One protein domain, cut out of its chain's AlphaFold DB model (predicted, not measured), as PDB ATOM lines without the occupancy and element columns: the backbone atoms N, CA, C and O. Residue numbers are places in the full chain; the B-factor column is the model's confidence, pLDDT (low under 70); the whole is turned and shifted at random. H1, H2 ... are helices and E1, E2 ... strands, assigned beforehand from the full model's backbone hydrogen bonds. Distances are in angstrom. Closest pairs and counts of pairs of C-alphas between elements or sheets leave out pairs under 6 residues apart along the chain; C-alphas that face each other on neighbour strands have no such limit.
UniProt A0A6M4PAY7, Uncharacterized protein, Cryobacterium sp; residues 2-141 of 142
ATOM      1  N   SER A   2     -45.452 -34.315   7.947       86.31
ATOM      2  CA  SER A   2     -46.818 -34.444   7.395       86.31
ATOM      3  C   SER A   2     -47.042 -35.694   6.524       86.31
ATOM      4  O   SER A   2     -47.961 -36.459   6.792       86.31
ATOM      5  N   SER A   3     -46.160 -35.972   5.555       86.81
ATOM      6  CA  SER A   3     -46.302 -37.146   4.676       86.81
ATOM      7  C   SER A   3     -46.247 -38.479   5.428       86.81
ATOM      8  O   SER A   3     -47.062 -39.353   5.168       86.81
ATOM      9  N   ALA A   4     -45.335 -38.617   6.397       87.56
ATOM     10  CA  ALA A   4     -45.248 -39.815   7.230       87.56
ATOM     11  C   ALA A   4     -46.487 -39.976   8.128       87.56
ATOM     12  O   ALA A   4     -46.987 -41.079   8.273       87.56
ATOM     13  N   ALA A   5     -47.022 -38.879   8.676       89.31
ATOM     14  CA  ALA A   5     -48.243 -38.912   9.483       89.31
ATOM     15  C   ALA A   5     -49.454 -39.391   8.668       89.31
ATOM     16  O   ALA A   5     -50.219 -40.227   9.139       89.31
ATOM     17  N   LYS A   6     -49.570 -38.920   7.417       90.44
ATOM     18  CA  LYS A   6     -50.594 -39.383   6.476       90.44
ATOM     19  C   LYS A   6     -50.462 -40.881   6.185       90.44
ATOM     20  O   LYS A   6     -51.469 -41.572   6.222       90.44
ATOM     21  N   GLU A   7     -49.241 -41.366   5.951       91.50
ATOM     22  CA  GLU A   7     -48.969 -42.793   5.719       91.50
ATOM     23  C   GLU A   7     -49.317 -43.658   6.940       91.50
ATOM     24  O   GLU A   7     -49.939 -44.705   6.815       91.50
ATOM     25  N   CYS A   8     -48.975 -43.187   8.142       90.38
ATOM     26  CA  CYS A   8     -49.275 -43.876   9.399       90.38
ATOM     27  C   CYS A   8     -50.771 -43.843   9.770       90.38
ATOM     28  O   CYS A   8     -51.173 -44.523  10.713       90.38
ATOM     29  N   GLY A   9     -51.579 -42.999   9.117       90.31
ATOM     30  CA  GLY A   9     -52.978 -42.768   9.484       90.31
ATOM     31  C   GLY A   9     -53.163 -42.032  10.817       90.31
ATOM     32  O   GLY A   9     -54.146 -42.267  11.512       90.31
ATOM     33  N   VAL A  10     -52.229 -41.158  11.209       92.69
ATOM     34  CA  VAL A  10     -52.290 -40.417  12.486       92.69
ATOM     35  C   VAL A  10     -51.996 -38.930  12.305       92.69
ATOM     36  O   VAL A  10     -51.503 -38.485  11.269       92.69
ATOM     37  N   ARG A  11     -52.267 -38.120  13.332       92.56
ATOM     38  CA  ARG A  11     -51.898 -36.698  13.310       92.56
ATOM     39  C   ARG A  11     -50.392 -36.506  13.480       92.56
ATOM     40  O   ARG A  11     -49.722 -37.268  14.172       92.56
ATOM     41  N   VAL A  12     -49.869 -35.416  12.918       93.06
ATOM     42  CA  VAL A  12     -48.440 -35.062  12.999       93.06
ATOM     43  C   VAL A  12     -47.951 -34.955  14.444       93.06
ATOM     44  O   VAL A  12     -46.835 -35.382  14.733       93.06
ATOM     45  N   GLN A  13     -48.784 -34.425  15.341       94.00
ATOM     46  CA  GLN A  13     -48.459 -34.245  16.755       94.00
ATOM     47  C   GLN A  13     -48.149 -35.577  17.450       94.00
ATOM     48  O   GLN A  13     -47.216 -35.632  18.242       94.00
ATOM     49  N   VAL A  14     -48.844 -36.665  17.089       94.50
ATOM     50  CA  VAL A  14     -48.586 -38.005  17.646       94.50
ATOM     51  C   VAL A  14     -47.169 -38.462  17.297       94.50
ATOM     52  O   VAL A  14     -46.414 -38.880  18.172       94.50
ATOM     53  N   LEU A  15     -46.759 -38.320  16.031       93.50
ATOM     54  CA  LEU A  15     -45.398 -38.673  15.617       93.50
ATOM     55  C   LEU A  15     -44.343 -37.757  16.249       93.50
ATOM     56  O   LEU A  15     -43.252 -38.218  16.571       93.50
ATOM     57  N   GLN A  16     -44.641 -36.468  16.421       92.88
ATOM     58  CA  GLN A  16     -43.732 -35.538  17.094       92.88
ATOM     59  C   GLN A  16     -43.506 -35.926  18.555       92.88
ATOM     60  O   GLN A  16     -42.356 -35.918  18.986       92.88
ATOM     61  N   GLU A  17     -44.561 -36.313  19.274       94.56
ATOM     62  CA  GLU A  17     -44.467 -36.781  20.659       94.56
ATOM     63  C   GLU A  17     -43.620 -38.057  20.755       94.56
ATOM     64  O   GLU A  17     -42.682 -38.119  21.547       94.56
ATOM     65  N   LEU A  18     -43.856 -39.042  19.878       94.50
ATOM     66  CA  LEU A  18     -43.056 -40.274  19.838       94.50
ATOM     67  C   LEU A  18     -41.568 -40.008  19.561       94.50
ATOM     68  O   LEU A  18     -40.698 -40.656  20.146       94.50
ATOM     69  N   VAL A  19     -41.256 -39.045  18.691       93.69
ATOM     70  CA  VAL A  19     -39.868 -38.640  18.426       93.69
ATOM     71  C   VAL A  19     -39.271 -37.881  19.610       93.69
ATOM     72  O   VAL A  19     -38.122 -38.129  19.976       93.69
ATOM     73  N   ALA A  20     -40.027 -36.966  20.221       91.75
ATOM     74  CA  ALA A  20     -39.583 -36.203  21.386       91.75
ATOM     75  C   ALA A  20     -39.267 -37.129  22.570       91.75
ATOM     76  O   ALA A  20     -38.231 -36.968  23.218       91.75
ATOM     77  N   ALA A  21     -40.092 -38.158  22.775       92.69
ATOM     78  CA  ALA A  21     -39.894 -39.208  23.767       92.69
ATOM     79  C   ALA A  21     -38.821 -40.246  23.380       92.69
ATOM     80  O   ALA A  21     -38.564 -41.166  24.152       92.69
ATOM     81  N   ARG A  22     -38.192 -40.128  22.199       91.75
ATOM     82  CA  ARG A  22     -37.249 -41.110  21.621       91.75
ATOM     83  C   ARG A  22     -37.821 -42.528  21.463       91.75
ATOM     84  O   ARG A  22     -37.059 -43.471  21.275       91.75
ATOM     85  N   ALA A  23     -39.144 -42.678  21.475       91.94
ATOM     86  CA  ALA A  23     -39.827 -43.939  21.191       91.94
ATOM     87  C   ALA A  23     -39.796 -44.284  19.691       91.94
ATOM     88  O   ALA A  23     -39.909 -45.446  19.310       91.94
ATOM     89  N   LEU A  24     -39.612 -43.276  18.832       89.88
ATOM     90  CA  LEU A  24     -39.507 -43.431  17.386       89.88
ATOM     91  C   LEU A  24     -38.255 -42.712  16.876       89.88
ATOM     92  O   LEU A  24     -38.206 -41.485  16.834       89.88
ATOM     93  N   VAL A  25     -37.228 -43.481  16.511       84.94
ATOM     94  CA  VAL A  25     -35.909 -42.952  16.095       84.94
ATOM     95  C   VAL A  25     -35.520 -43.339  14.670       84.94
ATOM     96  O   VAL A  25     -34.775 -42.616  14.011       84.94
ATOM     97  N   ASN A  26     -36.047 -44.454  14.167       84.88
ATOM     98  CA  ASN A  26     -35.695 -44.965  12.847       84.88
ATOM     99  C   ASN A  26     -36.229 -44.042  11.746       84.88
ATOM    100  O   ASN A  26     -37.399 -43.665  11.742       84.88
ATOM    101  N   GLY A  27     -35.355 -43.659  10.811       82.56
ATOM    102  CA  GLY A  27     -35.711 -42.788   9.688       82.56
ATOM    103  C   GLY A  27     -36.010 -41.331  10.054       82.56
ATOM    104  O   GLY A  27     -36.450 -40.577   9.183       82.56
ATOM    105  N   VAL A  28     -35.770 -40.930  11.309       88.31
ATOM    106  CA  VAL A  28     -35.924 -39.552  11.780       88.31
ATOM    107  C   VAL A  28     -34.646 -38.768  11.503       88.31
ATOM    108  O   VAL A  28     -33.565 -39.120  11.968       88.31
ATOM    109  N   VAL A  29     -34.773 -37.661  10.777       85.94
ATOM    110  CA  VAL A  29     -33.661 -36.774  10.424       85.94
ATOM    111  C   VAL A  29     -34.014 -35.345  10.819       85.94
ATOM    112  O   VAL A  29     -35.147 -34.899  10.640       85.94
ATOM    113  N   ARG A  30     -33.040 -34.596  11.343       85.19
ATOM    114  CA  ARG A  30     -33.178 -33.151  11.560       85.19
ATOM    115  C   ARG A  30     -32.573 -32.391  10.391       85.19
ATOM    116  O   ARG A  30     -31.442 -32.649   9.988       85.19
ATOM    117  N   SER A  31     -33.322 -31.438   9.849       83.56
ATOM    118  CA  SER A  31     -32.791 -30.527   8.837       83.56
ATOM    119  C   SER A  31     -31.782 -29.553   9.454       83.56
ATOM    120  O   SER A  31     -31.770 -29.337  10.667       83.56
ATOM    121  N   ARG A  32     -30.986 -28.880   8.611       79.94
ATOM    122  CA  ARG A  32     -30.073 -27.801   9.048       79.94
ATOM    123  C   ARG A  32     -30.779 -26.657   9.789       79.94
ATOM    124  O   ARG A  32     -30.137 -25.953  10.552       79.94
ATOM    125  N   ARG A  33     -32.089 -26.476   9.576       82.50
ATOM    126  CA  ARG A  33     -32.926 -25.476  10.266       82.50
ATOM    127  C   ARG A  33     -33.633 -26.037  11.510       82.50
ATOM    128  O   ARG A  33     -34.498 -25.377  12.065       82.50
ATOM    129  N   GLY A  34     -33.317 -27.267  11.924       80.00
ATOM    130  CA  GLY A  34     -33.867 -27.904  13.124       80.00
ATOM    131  C   GLY A  34     -35.222 -28.597  12.944       80.00
ATOM    132  O   GLY A  34     -35.702 -29.231  13.880       80.00
ATOM    133  N   HIS A  35     -35.835 -28.544  11.756       83.25
ATOM    134  CA  HIS A  35     -37.104 -29.237  11.512       83.25
ATOM    135  C   HIS A  35     -36.919 -30.755  11.504       83.25
ATOM    136  O   HIS A  35     -36.018 -31.273  10.844       83.25
ATOM    137  N   ILE A  36     -37.817 -31.458  12.192       85.06
ATOM    138  CA  ILE A  36     -37.844 -32.919  12.229       85.06
ATOM    139  C   ILE A  36     -38.555 -33.448  10.978       85.06
ATOM    140  O   ILE A  36     -39.694 -33.080  10.666       85.06
ATOM    141  N   TYR A  37     -37.874 -34.334  10.268       86.31
ATOM    142  CA  TYR A  37     -38.377 -35.057   9.115       86.31
ATOM    143  C   TYR A  37     -38.325 -36.562   9.377       86.31
ATOM    144  O   TYR A  37     -37.470 -37.041  10.113       86.31
ATOM    145  N   MET A  38     -39.244 -37.295   8.754       87.31
ATOM    146  CA  MET A  38     -39.260 -38.752   8.737       87.31
ATOM    147  C   MET A  38     -39.443 -39.193   7.297       87.31
ATOM    148  O   MET A  38     -40.345 -38.696   6.613       87.31
ATOM    149  N   HIS A  39     -38.585 -40.098   6.844       86.31
ATOM    150  CA  HIS A  39     -38.722 -40.692   5.525       86.31
ATOM    151  C   HIS A  39     -39.886 -41.693   5.508       86.31
ATOM    152  O   HIS A  39     -39.986 -42.525   6.403       86.31
ATOM    153  N   VAL A  40     -40.745 -41.639   4.482       85.06
ATOM    154  CA  VAL A  40     -41.975 -42.456   4.400       85.06
ATOM    155  C   VAL A  40     -41.678 -43.959   4.427       85.06
ATOM    156  O   VAL A  40     -42.390 -44.701   5.085       85.06
ATOM    157  N   ALA A  41     -40.574 -44.405   3.823       86.31
ATOM    158  CA  ALA A  41     -40.156 -45.816   3.875       86.31
ATOM    159  C   ALA A  41     -39.831 -46.337   5.295       86.31
ATOM    160  O   ALA A  41     -39.670 -47.536   5.489       86.31
ATOM    161  N   HIS A  42     -39.705 -45.441   6.277       87.94
ATOM    162  CA  HIS A  42     -39.499 -45.770   7.687       87.94
ATOM    163  C   HIS A  42     -40.709 -45.394   8.553       87.94
ATOM    164  O   HIS A  42     -40.608 -45.416   9.780       87.94
ATOM    165  N   ALA A  43     -41.835 -45.019   7.938       90.31
ATOM    166  CA  ALA A  43     -43.064 -44.731   8.656       90.31
ATOM    167  C   ALA A  43     -43.573 -46.018   9.335       90.31
ATOM    168  O   ALA A  43     -43.710 -47.043   8.661       90.31
ATOM    169  N   PRO A  44     -43.822 -46.005  10.655       92.19
ATOM    170  CA  PRO A  44     -44.418 -47.149  11.332       92.19
ATOM    171  C   PRO A  44     -45.850 -47.387  10.841       92.19
ATOM    172  O   PRO A  44     -46.560 -46.464  10.451       92.19
ATOM    173  N   SER A  45     -46.302 -48.635  10.918       93.56
ATOM    174  CA  SER A  45     -47.723 -48.952  10.758       93.56
ATOM    175  C   SER A  45     -48.562 -48.302  11.863       93.56
ATOM    176  O   SER A  45     -48.069 -48.038  12.964       93.56
ATOM    177  N   TRP A  46     -49.857 -48.111  11.604       94.31
ATOM    178  CA  TRP A  46     -50.802 -47.598  12.602       94.31
ATOM    179  C   TRP A  46     -50.761 -48.404  13.914       94.31
ATOM    180  O   TRP A  46     -50.657 -47.818  14.989       94.31
ATOM    181  N   THR A  47     -50.734 -49.742  13.840       94.81
ATOM    182  CA  THR A  47     -50.676 -50.613  15.029       94.81
ATOM    183  C   THR A  47     -49.395 -50.398  15.833       94.81
ATOM    184  O   THR A  47     -49.434 -50.367  17.060       94.81
ATOM    185  N   GLN A  48     -48.255 -50.195  15.164       95.31
ATOM    186  CA  GLN A  48     -47.001 -49.863  15.846       95.31
ATOM    187  C   GLN A  48     -47.083 -48.493  16.530       95.31
ATOM    188  O   GLN A  48     -46.615 -48.350  17.656       95.31
ATOM    189  N   VAL A  49     -47.698 -47.493  15.887       95.56
ATOM    190  CA  VAL A  49     -47.918 -46.177  16.511       95.56
ATOM    191  C   VAL A  49     -48.792 -46.309  17.757       95.56
ATOM    192  O   VAL A  49     -48.425 -45.775  18.802       95.56
ATOM    193  N   GLU A  50     -49.904 -47.041  17.679       96.44
ATOM    194  CA  GLU A  50     -50.783 -47.276  18.829       96.44
ATOM    195  C   GLU A  50     -50.023 -47.927  19.992       96.44
ATOM    196  O   GLU A  50     -50.089 -47.441  21.123       96.44
ATOM    197  N   GLN A  51     -49.253 -48.983  19.713       97.25
ATOM    198  CA  GLN A  51     -48.456 -49.689  20.717       97.25
ATOM    199  C   GLN A  51     -47.410 -48.781  21.373       97.25
ATOM    200  O   GLN A  51     -47.261 -48.809  22.594       97.25
ATOM    201  N   LEU A  52     -46.718 -47.946  20.592       97.38
ATOM    202  CA  LEU A  52     -45.730 -47.003  21.119       97.38
ATOM    203  C   LEU A  52     -46.378 -45.944  22.023       97.38
ATOM    204  O   LEU A  52     -45.859 -45.657  23.100       97.38
ATOM    205  N   VAL A  53     -47.524 -45.382  21.624       97.06
ATOM    206  CA  VAL A  53     -48.248 -44.399  22.450       97.06
ATOM    207  C   VAL A  53     -48.783 -45.052  23.727       97.06
ATOM    208  O   VAL A  53     -48.687 -44.461  24.802       97.06
ATOM    209  N   LEU A  54     -49.313 -46.276  23.635       97.81
ATOM    210  CA  LEU A  54     -49.785 -47.037  24.792       97.81
ATOM    211  C   LEU A  54     -48.650 -47.334  25.782       97.81
ATOM    212  O   LEU A  54     -48.854 -47.198  26.990       97.81
ATOM    213  N   ALA A  55     -47.465 -47.700  25.288       98.06
ATOM    214  CA  ALA A  55     -46.284 -47.908  26.119       98.06
ATOM    215  C   ALA A  55     -45.900 -46.620  26.861       98.06
ATOM    216  O   ALA A  55     -45.830 -46.626  28.087       98.06
ATOM    217  N   LEU A  56     -45.788 -45.488  26.152       97.94
ATOM    218  CA  LEU A  56     -45.489 -44.195  26.781       97.94
ATOM    219  C   LEU A  56     -46.535 -43.787  27.824       97.94
ATOM    220  O   LEU A  56     -46.179 -43.285  28.888       97.94
ATOM    221  N   TYR A  57     -47.820 -43.991  27.531       98.25
ATOM    222  CA  TYR A  57     -48.903 -43.719  28.478       98.25
ATOM    223  C   TYR A  57     -48.768 -44.571  29.748       98.25
ATOM    224  O   TYR A  57     -48.907 -44.057  30.857       98.25
ATOM    225  N   THR A  58     -48.454 -45.856  29.589       98.25
ATOM    226  CA  THR A  58     -48.284 -46.799  30.703       98.25
ATOM    227  C   THR A  58     -47.061 -46.444  31.550       98.25
ATOM    228  O   THR A  58     -47.154 -46.389  32.776       98.25
ATOM    229  N   ASP A  59     -45.942 -46.103  30.914       98.12
ATOM    230  CA  ASP A  59     -44.742 -45.634  31.608       98.12
ATOM    231  C   ASP A  59     -45.015 -44.337  32.380       98.12
ATOM    232  O   ASP A  59     -44.599 -44.192  33.534       98.12
ATOM    233  N   GLN A  60     -45.760 -43.402  31.777       98.12
ATOM    234  CA  GLN A  60     -46.116 -42.136  32.412       98.12
ATOM    235  C   GLN A  60     -47.074 -42.329  33.598       98.12
ATOM    236  O   GLN A  60     -46.940 -41.605  34.582       98.12
ATOM    237  N   LEU A  61     -47.977 -43.319  33.574       98.50
ATOM    238  CA  LEU A  61     -48.756 -43.698  34.764       98.50
ATOM    239  C   LEU A  61     -47.834 -44.105  35.919       98.50
ATOM    240  O   LEU A  61     -48.008 -43.631  37.039       98.50
ATOM    241  N   GLY A  62     -46.812 -44.917  35.638       98.44
ATOM    242  CA  GLY A  62     -45.807 -45.290  36.635       98.44
ATOM    243  C   GLY A  62     -44.984 -44.098  37.138       98.44
ATOM    244  O   GLY A  62     -44.596 -44.063  38.305       98.44
ATOM    245  N   VAL A  63     -44.713 -43.103  36.288       97.75
ATOM    246  CA  VAL A  63     -44.084 -41.839  36.713       97.75
ATOM    247  C   VAL A  63     -45.000 -41.075  37.667       97.75
ATOM    248  O   VAL A  63     -44.542 -40.682  38.737       97.75
ATOM    249  N   VAL A  64     -46.275 -40.894  37.312       98.25
ATOM    250  CA  VAL A  64     -47.254 -40.171  38.138       98.25
ATOM    251  C   VAL A  64     -47.442 -40.849  39.494       98.25
ATOM    252  O   VAL A  64     -47.381 -40.161  40.507       98.25
ATOM    253  N   ASP A  65     -47.563 -42.177  39.544       98.44
ATOM    254  CA  ASP A  65     -47.636 -42.931  40.807       98.44
ATOM    255  C   ASP A  65     -46.418 -42.657  41.707       98.44
ATOM    256  O   ASP A  65     -46.565 -42.321  42.881       98.44
ATOM    257  N   ARG A  66     -45.200 -42.674  41.148       97.44
ATOM    258  CA  ARG A  66     -43.993 -42.306  41.908       97.44
ATOM    259  C   ARG A  66     -44.031 -40.863  42.414       97.44
ATOM    260  O   ARG A  66     -43.567 -40.614  43.522       97.44
ATOM    261  N   ARG A  67     -44.567 -39.917  41.631       95.19
ATOM    262  CA  ARG A  67     -44.720 -38.514  42.060       95.19
ATOM    263  C   ARG A  67     -45.715 -38.364  43.202       95.19
ATOM    264  O   ARG A  67     -45.436 -37.599  44.118       95.19
ATOM    265  N   VAL A  68     -46.824 -39.102  43.165       96.94
ATOM    266  CA  VAL A  68     -47.802 -39.133  44.260       96.94
ATOM    267  C   VAL A  68     -47.139 -39.639  45.538       96.94
ATOM    268  O   VAL A  68     -47.212 -38.956  46.551       96.94
ATOM    269  N   ARG A  69     -46.381 -40.740  45.475       96.38
ATOM    270  CA  ARG A  69     -45.647 -41.253  46.646       96.38
ATOM    271  C   ARG A  69     -44.620 -40.268  47.197       96.38
ATOM    272  O   ARG A  69     -44.452 -40.165  48.402       96.38
ATOM    273  N   THR A  70     -43.926 -39.525  46.330       93.12
ATOM    274  CA  THR A  70     -43.046 -38.439  46.793       93.12
ATOM    275  C   THR A  70     -43.840 -37.358  47.523       93.12
ATOM    276  O   THR A  70     -43.415 -36.918  48.580       93.12
ATOM    277  N   LEU A  71     -44.998 -36.952  46.992       92.88
ATOM    278  CA  LEU A  71     -45.853 -35.958  47.640       92.88
ATOM    279  C   LEU A  71     -46.359 -36.440  49.008       92.88
ATOM    280  O   LEU A  71     -46.384 -35.653  49.948       92.88
ATOM    281  N   GLU A  72     -46.716 -37.720  49.134       95.81
ATOM    282  CA  GLU A  72     -47.086 -38.340  50.415       95.81
ATOM    283  C   GLU A  72     -45.952 -38.222  51.442       95.81
ATOM    284  O   GLU A  72     -46.201 -37.795  52.566       95.81
ATOM    285  N   THR A  73     -44.702 -38.503  51.053       94.12
ATOM    286  CA  THR A  73     -43.534 -38.334  51.934       94.12
ATOM    287  C   THR A  73     -43.379 -36.895  52.431       94.12
ATOM    288  O   THR A  73     -43.156 -36.688  53.620       94.12
ATOM    289  N   GLU A  74     -43.518 -35.899  51.551       91.94
ATOM    290  CA  GLU A  74     -43.402 -34.481  51.937       91.94
ATOM    291  C   GLU A  74     -44.531 -34.058  52.895       91.94
ATOM    292  O   GLU A  74     -44.313 -33.284  53.825       91.94
ATOM    293  N   VAL A  75     -45.745 -34.585  52.700       94.31
ATOM    294  CA  VAL A  75     -46.868 -34.348  53.620       94.31
ATOM    295  C   VAL A  75     -46.602 -34.986  54.983       94.31
ATOM    296  O   VAL A  75     -46.870 -34.354  56.002       94.31
ATOM    297  N   GLU A  76     -46.065 -36.205  55.029       95.62
ATOM    298  CA  GLU A  76     -45.708 -36.857  56.294       95.62
ATOM    299  C   GLU A  76     -44.594 -36.113  57.043       95.62
ATOM    300  O   GLU A  76     -44.681 -35.983  58.263       95.62
ATOM    301  N   ALA A  77     -43.610 -35.548  56.338       93.25
ATOM    302  CA  ALA A  77     -42.584 -34.701  56.950       93.25
ATOM    303  C   ALA A  77     -43.197 -33.456  57.623       93.25
ATOM    304  O   ALA A  77     -42.950 -33.189  58.797       93.25
ATOM    305  N   ILE A  78     -44.122 -32.770  56.944       93.50
ATOM    306  CA  ILE A  78     -44.859 -31.637  57.529       93.50
ATOM    307  C   ILE A  78     -45.692 -32.073  58.741       93.50
ATOM    308  O   ILE A  78     -45.757 -31.362  59.743       93.50
ATOM    309  N   ARG A  79     -46.356 -33.235  58.670       95.69
ATOM    310  CA  ARG A  79     -47.127 -33.769  59.805       95.69
ATOM    311  C   ARG A  79     -46.232 -34.037  61.010       95.69
ATOM    312  O   ARG A  79     -46.672 -33.815  62.136       95.69
ATOM    313  N   PHE A  80     -45.011 -34.509  60.780       96.50
ATOM    314  CA  PHE A  80     -44.032 -34.733  61.833       96.50
ATOM    315  C   PHE A  80     -43.656 -33.417  62.525       96.50
ATOM    316  O   PHE A  80     -43.843 -33.310  63.735       96.50
ATOM    317  N   ASP A  81     -43.295 -32.386  61.760       95.62
ATOM    318  CA  ASP A  81     -42.982 -31.050  62.285       95.62
ATOM    319  C   ASP A  81     -44.144 -30.423  63.079       95.62
ATOM    320  O   ASP A  81     -43.935 -29.756  64.093       95.62
ATOM    321  N   VAL A  82     -45.391 -30.634  62.642       96.25
ATOM    322  CA  VAL A  82     -46.583 -30.177  63.382       96.25
ATOM    323  C   VAL A  82     -46.704 -30.892  64.726       96.25
ATOM    324  O   VAL A  82     -47.003 -30.249  65.732       96.25
ATOM    325  N   ASN A  83     -46.490 -32.208  64.755       97.62
ATOM    326  CA  ASN A  83     -46.552 -32.979  65.995       97.62
ATOM    327  C   ASN A  83     -45.440 -32.561  66.968       97.62
ATOM    328  O   ASN A  83     -45.703 -32.470  68.165       97.62
ATOM    329  N   GLU A  84     -44.230 -32.280  66.476       96.88
ATOM    330  CA  GLU A  84     -43.137 -31.748  67.300       96.88
ATOM    331  C   GLU A  84     -43.495 -30.379  67.887       96.88
ATOM    332  O   GLU A  84     -43.407 -30.192  69.100       96.88
ATOM    333  N   ALA A  85     -44.013 -29.458  67.069       96.62
ATOM    334  CA  ALA A  85     -44.437 -28.136  67.532       96.62
ATOM    335  C   ALA A  85     -45.574 -28.198  68.570       96.62
ATOM    336  O   ALA A  85     -45.693 -27.318  69.416       96.62
ATOM    337  N   GLN A  86     -46.425 -29.229  68.530       97.38
ATOM    338  CA  GLN A  86     -47.447 -29.455  69.559       97.38
ATOM    339  C   GLN A  86     -46.868 -29.987  70.877       97.38
ATOM    340  O   GLN A  86     -47.464 -29.763  71.931       97.38
ATOM    341  N   GLN A  87     -45.753 -30.718  70.823       97.31
ATOM    342  CA  GLN A  87     -45.080 -31.277  71.999       97.31
ATOM    343  C   GLN A  87     -44.183 -30.249  72.695       97.31
ATOM    344  O   GLN A  87     -44.064 -30.293  73.919       97.31
ATOM    345  N   ASP A  88     -43.600 -29.319  71.938       96.62
ATOM    346  CA  ASP A  88     -42.783 -28.217  72.445       96.62
ATOM    347  C   ASP A  88     -43.248 -26.878  71.855       96.62
ATOM    348  O   ASP A  88     -42.783 -26.434  70.805       96.62
ATOM    349  N   LEU A  89     -44.192 -26.232  72.547       94.75
ATOM    350  CA  LEU A  89     -44.816 -24.983  72.095       94.75
ATOM    351  C   LEU A  89     -43.854 -23.784  72.081       94.75
ATOM    352  O   LEU A  89     -44.125 -22.810  71.378       94.75
ATOM    353  N   ASP A  90     -42.766 -23.840  72.853       96.88
ATOM    354  CA  ASP A  90     -41.745 -22.786  72.918       96.88
ATOM    355  C   ASP A  90     -40.562 -23.069  71.966       96.88
ATOM    356  O   ASP A  90     -39.689 -22.215  71.773       96.88
ATOM    357  N   GLY A  91     -40.536 -24.262  71.361       93.06
ATOM    358  CA  GLY A  91     -39.520 -24.712  70.419       93.06
ATOM    359  C   GLY A  91     -39.631 -24.069  69.027       93.06
ATOM    360  O   GLY A  91     -40.642 -23.458  68.667       93.06
ATOM    361  N   PRO A  92     -38.576 -24.173  68.197       93.44
ATOM    362  CA  PRO A  92     -38.627 -23.699  66.820       93.44
ATOM    363  C   PRO A  92     -39.560 -24.572  65.968       93.44
ATOM    364  O   PRO A  92     -39.624 -25.784  66.138       93.44
ATOM    365  N   LEU A  93     -40.214 -23.971  64.969       91.25
ATOM    366  CA  LEU A  93     -40.922 -24.745  63.944       91.25
ATOM    367  C   LEU A  93     -39.926 -25.557  63.103       91.25
ATOM    368  O   LEU A  93     -38.867 -25.040  62.726       91.25
ATOM    369  N   GLY A  94     -40.288 -26.785  62.741       90.75
ATOM    370  CA  GLY A  94     -39.484 -27.617  61.847       90.75
ATOM    371  C   GLY A  94     -39.297 -27.013  60.447       90.75
ATOM    372  O   GLY A  94     -39.987 -26.063  60.044       90.75
ATOM    373  N   ASP A  95     -38.272 -27.489  59.739       89.38
ATOM    374  CA  ASP A  95     -37.859 -26.951  58.438       89.38
ATOM    375  C   ASP A  95     -38.883 -27.252  57.332       89.38
ATOM    376  O   ASP A  95     -39.114 -26.389  56.482       89.38
ATOM    377  N   ASP A  96     -39.531 -28.418  57.358       90.38
ATOM    378  CA  ASP A  96     -40.498 -28.838  56.341       90.38
ATOM    379  C   ASP A  96     -41.809 -28.053  56.479       90.38
ATOM    380  O   ASP A  96     -42.351 -27.546  55.490       90.38
ATOM    381  N   LEU A  97     -42.279 -27.835  57.712       89.69
ATOM    382  CA  LEU A  97     -43.435 -26.988  58.010       89.69
ATOM    383  C   LEU A  97     -43.178 -25.520  57.648       89.69
ATOM    384  O   LEU A  97     -44.037 -24.868  57.048       89.69
ATOM    385  N   ARG A  98     -41.987 -24.987  57.956       87.56
ATOM    386  CA  ARG A  98     -41.587 -23.644  57.499       87.56
ATOM    387  C   ARG A  98     -41.514 -23.586  55.975       87.56
ATOM    388  O   ARG A  98     -42.029 -22.640  55.370       87.56
ATOM    389  N   GLY A  99     -40.929 -24.607  55.359       82.31
ATOM    390  CA  GLY A  99     -40.784 -24.752  53.915       82.31
ATOM    391  C   GLY A  99     -42.119 -24.812  53.175       82.31
ATOM    392  O   GLY A  99     -42.234 -24.247  52.087       82.31
ATOM    393  N   ALA A 100     -43.158 -25.389  53.782       83.06
ATOM    394  CA  ALA A 100     -44.502 -25.459  53.207       83.06
ATOM    395  C   ALA A 100     -45.115 -24.075  52.915       83.06
ATOM    396  O   ALA A 100     -45.936 -23.938  52.007       83.06
ATOM    397  N   SER A 101     -44.698 -23.036  53.650       76.50
ATOM    398  CA  SER A 101     -45.147 -21.652  53.440       76.50
ATOM    399  C   SER A 101     -44.423 -20.929  52.293       76.50
ATOM    400  O   SER A 101     -44.884 -19.888  51.816       76.50
ATOM    401  N   LEU A 102     -43.298 -21.471  51.812       72.81
ATOM    402  CA  LEU A 102     -42.451 -20.840  50.803       72.81
ATOM    403  C   LEU A 102     -43.011 -21.085  49.397       72.81
ATOM    404  O   LEU A 102     -42.545 -21.925  48.636       72.81
ATOM    405  N   PHE A 103     -44.002 -20.280  49.019       59.19
ATOM    406  CA  PHE A 103     -44.626 -20.312  47.691       59.19
ATOM    407  C   PHE A 103     -43.697 -19.814  46.553       59.19
ATOM    408  O   PHE A 103     -44.057 -19.880  45.377       59.19
ATOM    409  N   HIS A 104     -42.514 -19.267  46.879       53.66
ATOM    410  CA  HIS A 104     -41.698 -18.450  45.963       53.66
ATOM    411  C   HIS A 104     -40.190 -18.733  45.958       53.66
ATOM    412  O   HIS A 104     -39.431 -17.933  45.407       53.66
ATOM    413  N   SER A 105     -39.706 -19.852  46.503       52.06
ATOM    414  CA  SER A 105     -38.320 -20.228  46.210       52.06
ATOM    415  C   SER A 105     -38.223 -20.497  44.705       52.06
ATOM    416  O   SER A 105     -38.850 -21.429  44.210       52.06
ATOM    417  N   TYR A 106     -37.466 -19.661  43.987       50.69
ATOM    418  CA  TYR A 106     -37.223 -19.647  42.531       50.69
ATOM    419  C   TYR A 106     -36.724 -20.976  41.930       50.69
ATOM    420  O   TYR A 106     -36.409 -21.062  40.745       50.69
ATOM    421  N   ASP A 107     -36.670 -22.023  42.736       51.03
ATOM    422  CA  ASP A 107     -36.101 -23.313  42.447       51.03
ATOM    423  C   ASP A 107     -37.214 -24.336  42.199       51.03
ATOM    424  O   ASP A 107     -37.470 -25.245  42.986       51.03
ATOM    425  N   ARG A 108     -37.922 -24.163  41.074       51.25
ATOM    426  CA  ARG A 108     -38.946 -25.115  40.596       51.25
ATOM    427  C   ARG A 108     -38.393 -26.533  40.394       51.25
ATOM    428  O   ARG A 108     -39.168 -27.477  40.252       51.25
ATOM    429  N   GLU A 109     -37.071 -26.688  40.344       49.66
ATOM    430  CA  GLU A 109     -36.403 -27.962  40.097       49.66
ATOM    431  C   GLU A 109     -35.971 -28.681  41.378       49.66
ATOM    432  O   GLU A 109     -35.838 -29.915  41.354       49.66
ATOM    433  N   ASN A 110     -35.844 -27.980  42.511       52.81
ATOM    434  CA  ASN A 110     -35.466 -28.615  43.766       52.81
ATOM    435  C   ASN A 110     -36.612 -29.476  44.316       52.81
ATOM    436  O   ASN A 110     -37.693 -29.011  44.660       52.81
ATOM    437  N   ALA A 111     -36.373 -30.790  44.353       52.91
ATOM    438  CA  ALA A 111     -37.355 -31.812  44.716       52.91
ATOM    439  C   ALA A 111     -37.665 -31.889  46.218       52.91
ATOM    440  O   ALA A 111     -38.475 -32.723  46.593       52.91
ATOM    441  N   LYS A 112     -36.973 -31.104  47.051       64.31
ATOM    442  CA  LYS A 112     -36.938 -31.268  48.511       64.31
ATOM    443  C   LYS A 112     -37.972 -30.414  49.251       64.31
ATOM    444  O   LYS A 112     -37.730 -30.018  50.380       64.31
ATOM    445  N   THR A 113     -39.029 -30.000  48.562       77.06
ATOM    446  CA  THR A 113     -40.117 -29.241  49.176       77.06
ATOM    447  C   THR A 113     -41.446 -29.737  48.633       77.06
ATOM    448  O   THR A 113     -41.547 -30.104  47.453       77.06
ATOM    449  N   LEU A 114     -42.495 -29.646  49.453       85.31
ATOM    450  CA  LEU A 114     -43.876 -29.942  49.063       85.31
ATOM    451  C   LEU A 114     -44.268 -29.250  47.745       85.31
ATOM    452  O   LEU A 114     -44.873 -29.862  46.864       85.31
ATOM    453  N   HIS A 115     -43.884 -27.980  47.581       83.50
ATOM    454  CA  HIS A 115     -44.165 -27.220  46.364       83.50
ATOM    455  C   HIS A 115     -43.457 -27.808  45.137       83.50
ATOM    456  O   HIS A 115     -44.082 -27.990  44.090       83.50
ATOM    457  N   GLY A 116     -42.168 -28.141  45.258       84.31
ATOM    458  CA  GLY A 116     -41.402 -28.768  44.180       84.31
ATOM    459  C   GLY A 116     -41.959 -30.142  43.794       84.31
ATOM    460  O   GLY A 116     -42.066 -30.459  42.605       84.31
ATOM    461  N   ALA A 117     -42.373 -30.943  44.780       88.62
ATOM    462  CA  ALA A 117     -43.031 -32.227  44.551       88.62
ATOM    463  C   ALA A 117     -44.369 -32.058  43.810       88.62
ATOM    464  O   ALA A 117     -44.604 -32.726  42.797       88.62
ATOM    465  N   PHE A 118     -45.208 -31.112  44.244       89.94
ATOM    466  CA  PHE A 118     -46.491 -30.823  43.604       89.94
ATOM    467  C   PHE A 118     -46.334 -30.290  42.171       89.94
ATOM    468  O   PHE A 118     -47.017 -30.756  41.261       89.94
ATOM    469  N   ALA A 119     -45.390 -29.375  41.928       88.50
ATOM    470  CA  ALA A 119     -45.124 -28.835  40.592       88.50
ATOM    471  C   ALA A 119     -44.678 -29.923  39.596       88.50
ATOM    472  O   ALA A 119     -45.090 -29.928  38.427       88.50
ATOM    473  N   LYS A 120     -43.867 -30.886  40.056       91.12
ATOM    474  CA  LYS A 120     -43.472 -32.056  39.257       91.12
ATOM    475  C   LYS A 120     -44.657 -32.970  38.972       91.12
ATOM    476  O   LYS A 120     -44.839 -33.354  37.820       91.12
ATOM    477  N   LEU A 121     -45.486 -33.261  39.980       94.62
ATOM    478  CA  LEU A 121     -46.722 -34.025  39.794       94.62
ATOM    479  C   LEU A 121     -47.627 -33.363  38.747       94.62
ATOM    480  O   LEU A 121     -48.056 -34.029  37.811       94.62
ATOM    481  N   GLN A 122     -47.859 -32.052  38.851       94.94
ATOM    482  CA  GLN A 122     -48.681 -31.305  37.899       94.94
ATOM    483  C   GLN A 122     -48.138 -31.423  36.466       94.94
ATOM    484  O   GLN A 122     -48.893 -31.713  35.539       94.94
ATOM    485  N   THR A 123     -46.827 -31.249  36.286       94.75
ATOM    486  CA  THR A 123     -46.169 -31.382  34.976       94.75
ATOM    487  C   THR A 123     -46.341 -32.793  34.404       94.75
ATOM    488  O   THR A 123     -46.691 -32.960  33.233       94.75
ATOM    489  N   ASP A 124     -46.138 -33.820  35.230       96.44
ATOM    490  CA  ASP A 124     -46.253 -35.221  34.821       96.44
ATOM    491  C   ASP A 124     -47.708 -35.634  34.522       96.44
ATOM    492  O   ASP A 124     -47.935 -36.438  33.613       96.44
ATOM    493  N   VAL A 125     -48.694 -35.045  35.207       97.75
ATOM    494  CA  VAL A 125     -50.126 -35.208  34.906       97.75
ATOM    495  C   VAL A 125     -50.487 -34.550  33.573       97.75
ATOM    496  O   VAL A 125     -51.132 -35.188  32.744       97.75
ATOM    497  N   MET A 126     -50.013 -33.329  33.295       96.94
ATOM    498  CA  MET A 126     -50.248 -32.671  31.997       96.94
ATOM    499  C   MET A 126     -49.717 -33.511  30.826       96.94
ATOM    500  O   MET A 126     -50.359 -33.617  29.775       96.94
ATOM    501  N   LYS A 127     -48.552 -34.141  31.009       96.44
ATOM    502  CA  LYS A 127     -47.985 -35.061  30.020       96.44
ATOM    503  C   LYS A 127     -48.819 -36.338  29.880       96.44
ATOM    504  O   LYS A 127     -49.068 -36.780  28.758       96.44
ATOM    505  N   LEU A 128     -49.290 -36.909  30.989       97.75
ATOM    506  CA  LEU A 128     -50.179 -38.072  30.980       97.75
ATOM    507  C   LEU A 128     -51.478 -37.787  30.208       97.75
ATOM    508  O   LEU A 128     -51.894 -38.597  29.378       97.75
ATOM    509  N   GLU A 129     -52.088 -36.621  30.425       97.88
ATOM    510  CA  GLU A 129     -53.276 -36.178  29.689       97.88
ATOM    511  C   GLU A 129     -53.007 -36.037  28.188       97.88
ATOM    512  O   GLU A 129     -53.826 -36.458  27.370       97.88
ATOM    513  N   ALA A 130     -51.856 -35.473  27.805       96.31
ATOM    514  CA  ALA A 130     -51.464 -35.369  26.402       96.31
ATOM    515  C   ALA A 130     -51.345 -36.753  25.741       96.31
ATOM    516  O   ALA A 130     -51.925 -36.975  24.676       96.31
ATOM    517  N   LEU A 131     -50.692 -37.710  26.407       97.50
ATOM    518  CA  LEU A 131     -50.583 -39.091  25.933       97.50
ATOM    519  C   LEU A 131     -51.951 -39.782  25.850       97.50
ATOM    520  O   LEU A 131     -52.236 -40.467  24.867       97.50
ATOM    521  N   LYS A 132     -52.839 -39.560  26.829       97.62
ATOM    522  CA  LYS A 132     -54.208 -40.094  26.800       97.62
ATOM    523  C   LYS A 132     -55.016 -39.543  25.628       97.62
ATOM    524  O   LYS A 132     -55.747 -40.306  24.986       97.62
ATOM    525  N   ARG A 133     -54.885 -38.242  25.336       96.44
ATOM    526  CA  ARG A 133     -55.487 -37.630  24.144       96.44
ATOM    527  C   ARG A 133     -54.962 -38.320  22.893       96.44
ATOM    528  O   ARG A 133     -55.769 -38.873  22.161       96.44
ATOM    529  N   HIS A 134     -53.648 -38.416  22.703       95.62
ATOM    530  CA  HIS A 134     -53.072 -39.093  21.536       95.62
ATOM    531  C   HIS A 134     -53.526 -40.546  21.385       95.62
ATOM    532  O   HIS A 134     -53.875 -40.954  20.284       95.62
ATOM    533  N   LEU A 135     -53.612 -41.314  22.473       95.94
ATOM    534  CA  LEU A 135     -54.116 -42.687  22.417       95.94
ATOM    535  C   LEU A 135     -55.583 -42.745  21.963       95.94
ATOM    536  O   LEU A 135     -55.950 -43.593  21.154       95.94
ATOM    537  N   THR A 136     -56.417 -41.834  22.469       95.38
ATOM    538  CA  THR A 136     -57.828 -41.716  22.062       95.38
ATOM    539  C   THR A 136     -57.939 -41.339  20.588       95.38
ATOM    540  O   THR A 136     -58.760 -41.893  19.868       95.38
ATOM    541  N   GLU A 137     -57.078 -40.435  20.123       92.56
ATOM    542  CA  GLU A 137     -57.030 -39.999  18.728       92.56
ATOM    543  C   GLU A 137     -56.604 -41.121  17.790       92.56
ATOM    544  O   GLU A 137     -57.235 -41.303  16.760       92.56
ATOM    545  N   VAL A 138     -55.566 -41.884  18.142       93.56
ATOM    546  CA  VAL A 138     -55.113 -43.021  17.333       93.56
ATOM    547  C   VAL A 138     -56.224 -44.067  17.234       93.56
ATOM    548  O   VAL A 138     -56.520 -44.516  16.131       93.56
ATOM    549  N   ARG A 139     -56.882 -44.395  18.355       94.00
ATOM    550  CA  ARG A 139     -57.955 -45.402  18.427       94.00
ATOM    551  C   ARG A 139     -59.272 -44.982  17.783       94.00
ATOM    552  O   ARG A 139     -59.982 -45.843  17.293       94.00
ATOM    553  N   GLY A 140     -59.604 -43.692  17.798       84.19
ATOM    554  CA  GLY A 140     -60.855 -43.166  17.241       84.19
ATOM    555  C   GLY A 140     -60.834 -42.919  15.729       84.19
ATOM    556  O   GLY A 140     -61.810 -42.407  15.194       84.19
ATOM    557  N   VAL A 141     -59.724 -43.218  15.047       67.31
ATOM    558  CA  VAL A 141     -59.597 -43.107  13.580       67.31
ATOM    559  C   VAL A 141     -60.144 -44.356  12.854       67.31
ATOM    560  O   VAL A 141     -60.166 -44.375  11.626       67.31
TER     561      VAL A 141
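What this domain is: This is residues 2 to 141 of the 142 residues of an uncharacterized protein of Cryobacterium sp (UniProt A0A6M4PAY7). One very long helix, H3, makes the long axis, and a second long helix, H5, folds back beside much of it in the opposite direction. Near the beginning of H3 sits a small, loosely built head of two short helices, H1 and H2, and a small two-stranded hairpin, E1 and E2; the short helix H4 packs on H3 towards its other end, where residues 86 to 91 stick out. The printed part has 140 residues with five named helices and two named strands, in the order H1, H2, E1, E2, H3, H4, H5; the sheet's order is E1, E2, antiparallel, and the class is mostly helix. The whole is only just extended, close to loose, with a radius of gyration of the C-alphas of 21.8 A and spans of 72 by 34 by 19 A.

How they stand to each other: E1, residues 28 to 30, and E2, residues 36 to 38, form a hairpin of antiparallel strands at 147 degrees, with N 29 and O 37 within hydrogen-bond range at 2.8 A, and N 37 and O 29 also at 2.8 A. H2, residues 12 to 20, is near E2. H1, residues 2 to 8, and H2 only just touch, only at the corner by their link, with 3 pairs of C-alphas within 8 A; the closest C-alphas, of Ala 5 and Val 12, are 5.2 A apart. The hub is H3, residues 46 to 87, which touches three other helices. H3 only just touches H2, with residues 49 to 53 alone and 3 pairs of C-alphas within 8 A; the closest C-alphas are those of Leu 18 and Val 53, 7.1 A apart. H5, residues 114 to 139, touches H3 at a shallow tilt of 21 degrees, opposite ways; the closest C-alphas, of Glu 74 and Leu 114, are 5.4 A apart. H4, residues 95 to 100, touches residues 74 to 82 of H3 at a steep tilt of 58 degrees, the closest C-alphas being those of Ile 78 and Leu 97, 4.9 A apart. H1 and H5 are apart. In H1, H2, H3, H4 and H5 every O i to N i+4 pair is within hydrogen-bond range.

Where its parts are: H1 begins at C-alpha 2, (-46.818, -34.444, 7.395), and measures 10.0 A; H2 measures 12.3 A. E1 measures 7.0 A and E2 6.9 A. H3 runs 61.9 A from C-alpha 46 at (-50.802, -47.598, 12.602) to C-alpha 87. H4 measures 8.6 A, and H5 runs 37.1 A to C-alpha 139 at (-57.955, -45.402, 18.427).

The domain as a whole: The two C-alphas farthest apart, those of Ala 41 and Asp 90, are 72.8 A apart. The printed part has no cut. The link from H4 to H5, residues 101 to 113, is long. The mean pLDDT of the printed part is 89.2, and residues 103 to 112 and residue 141 are under 70.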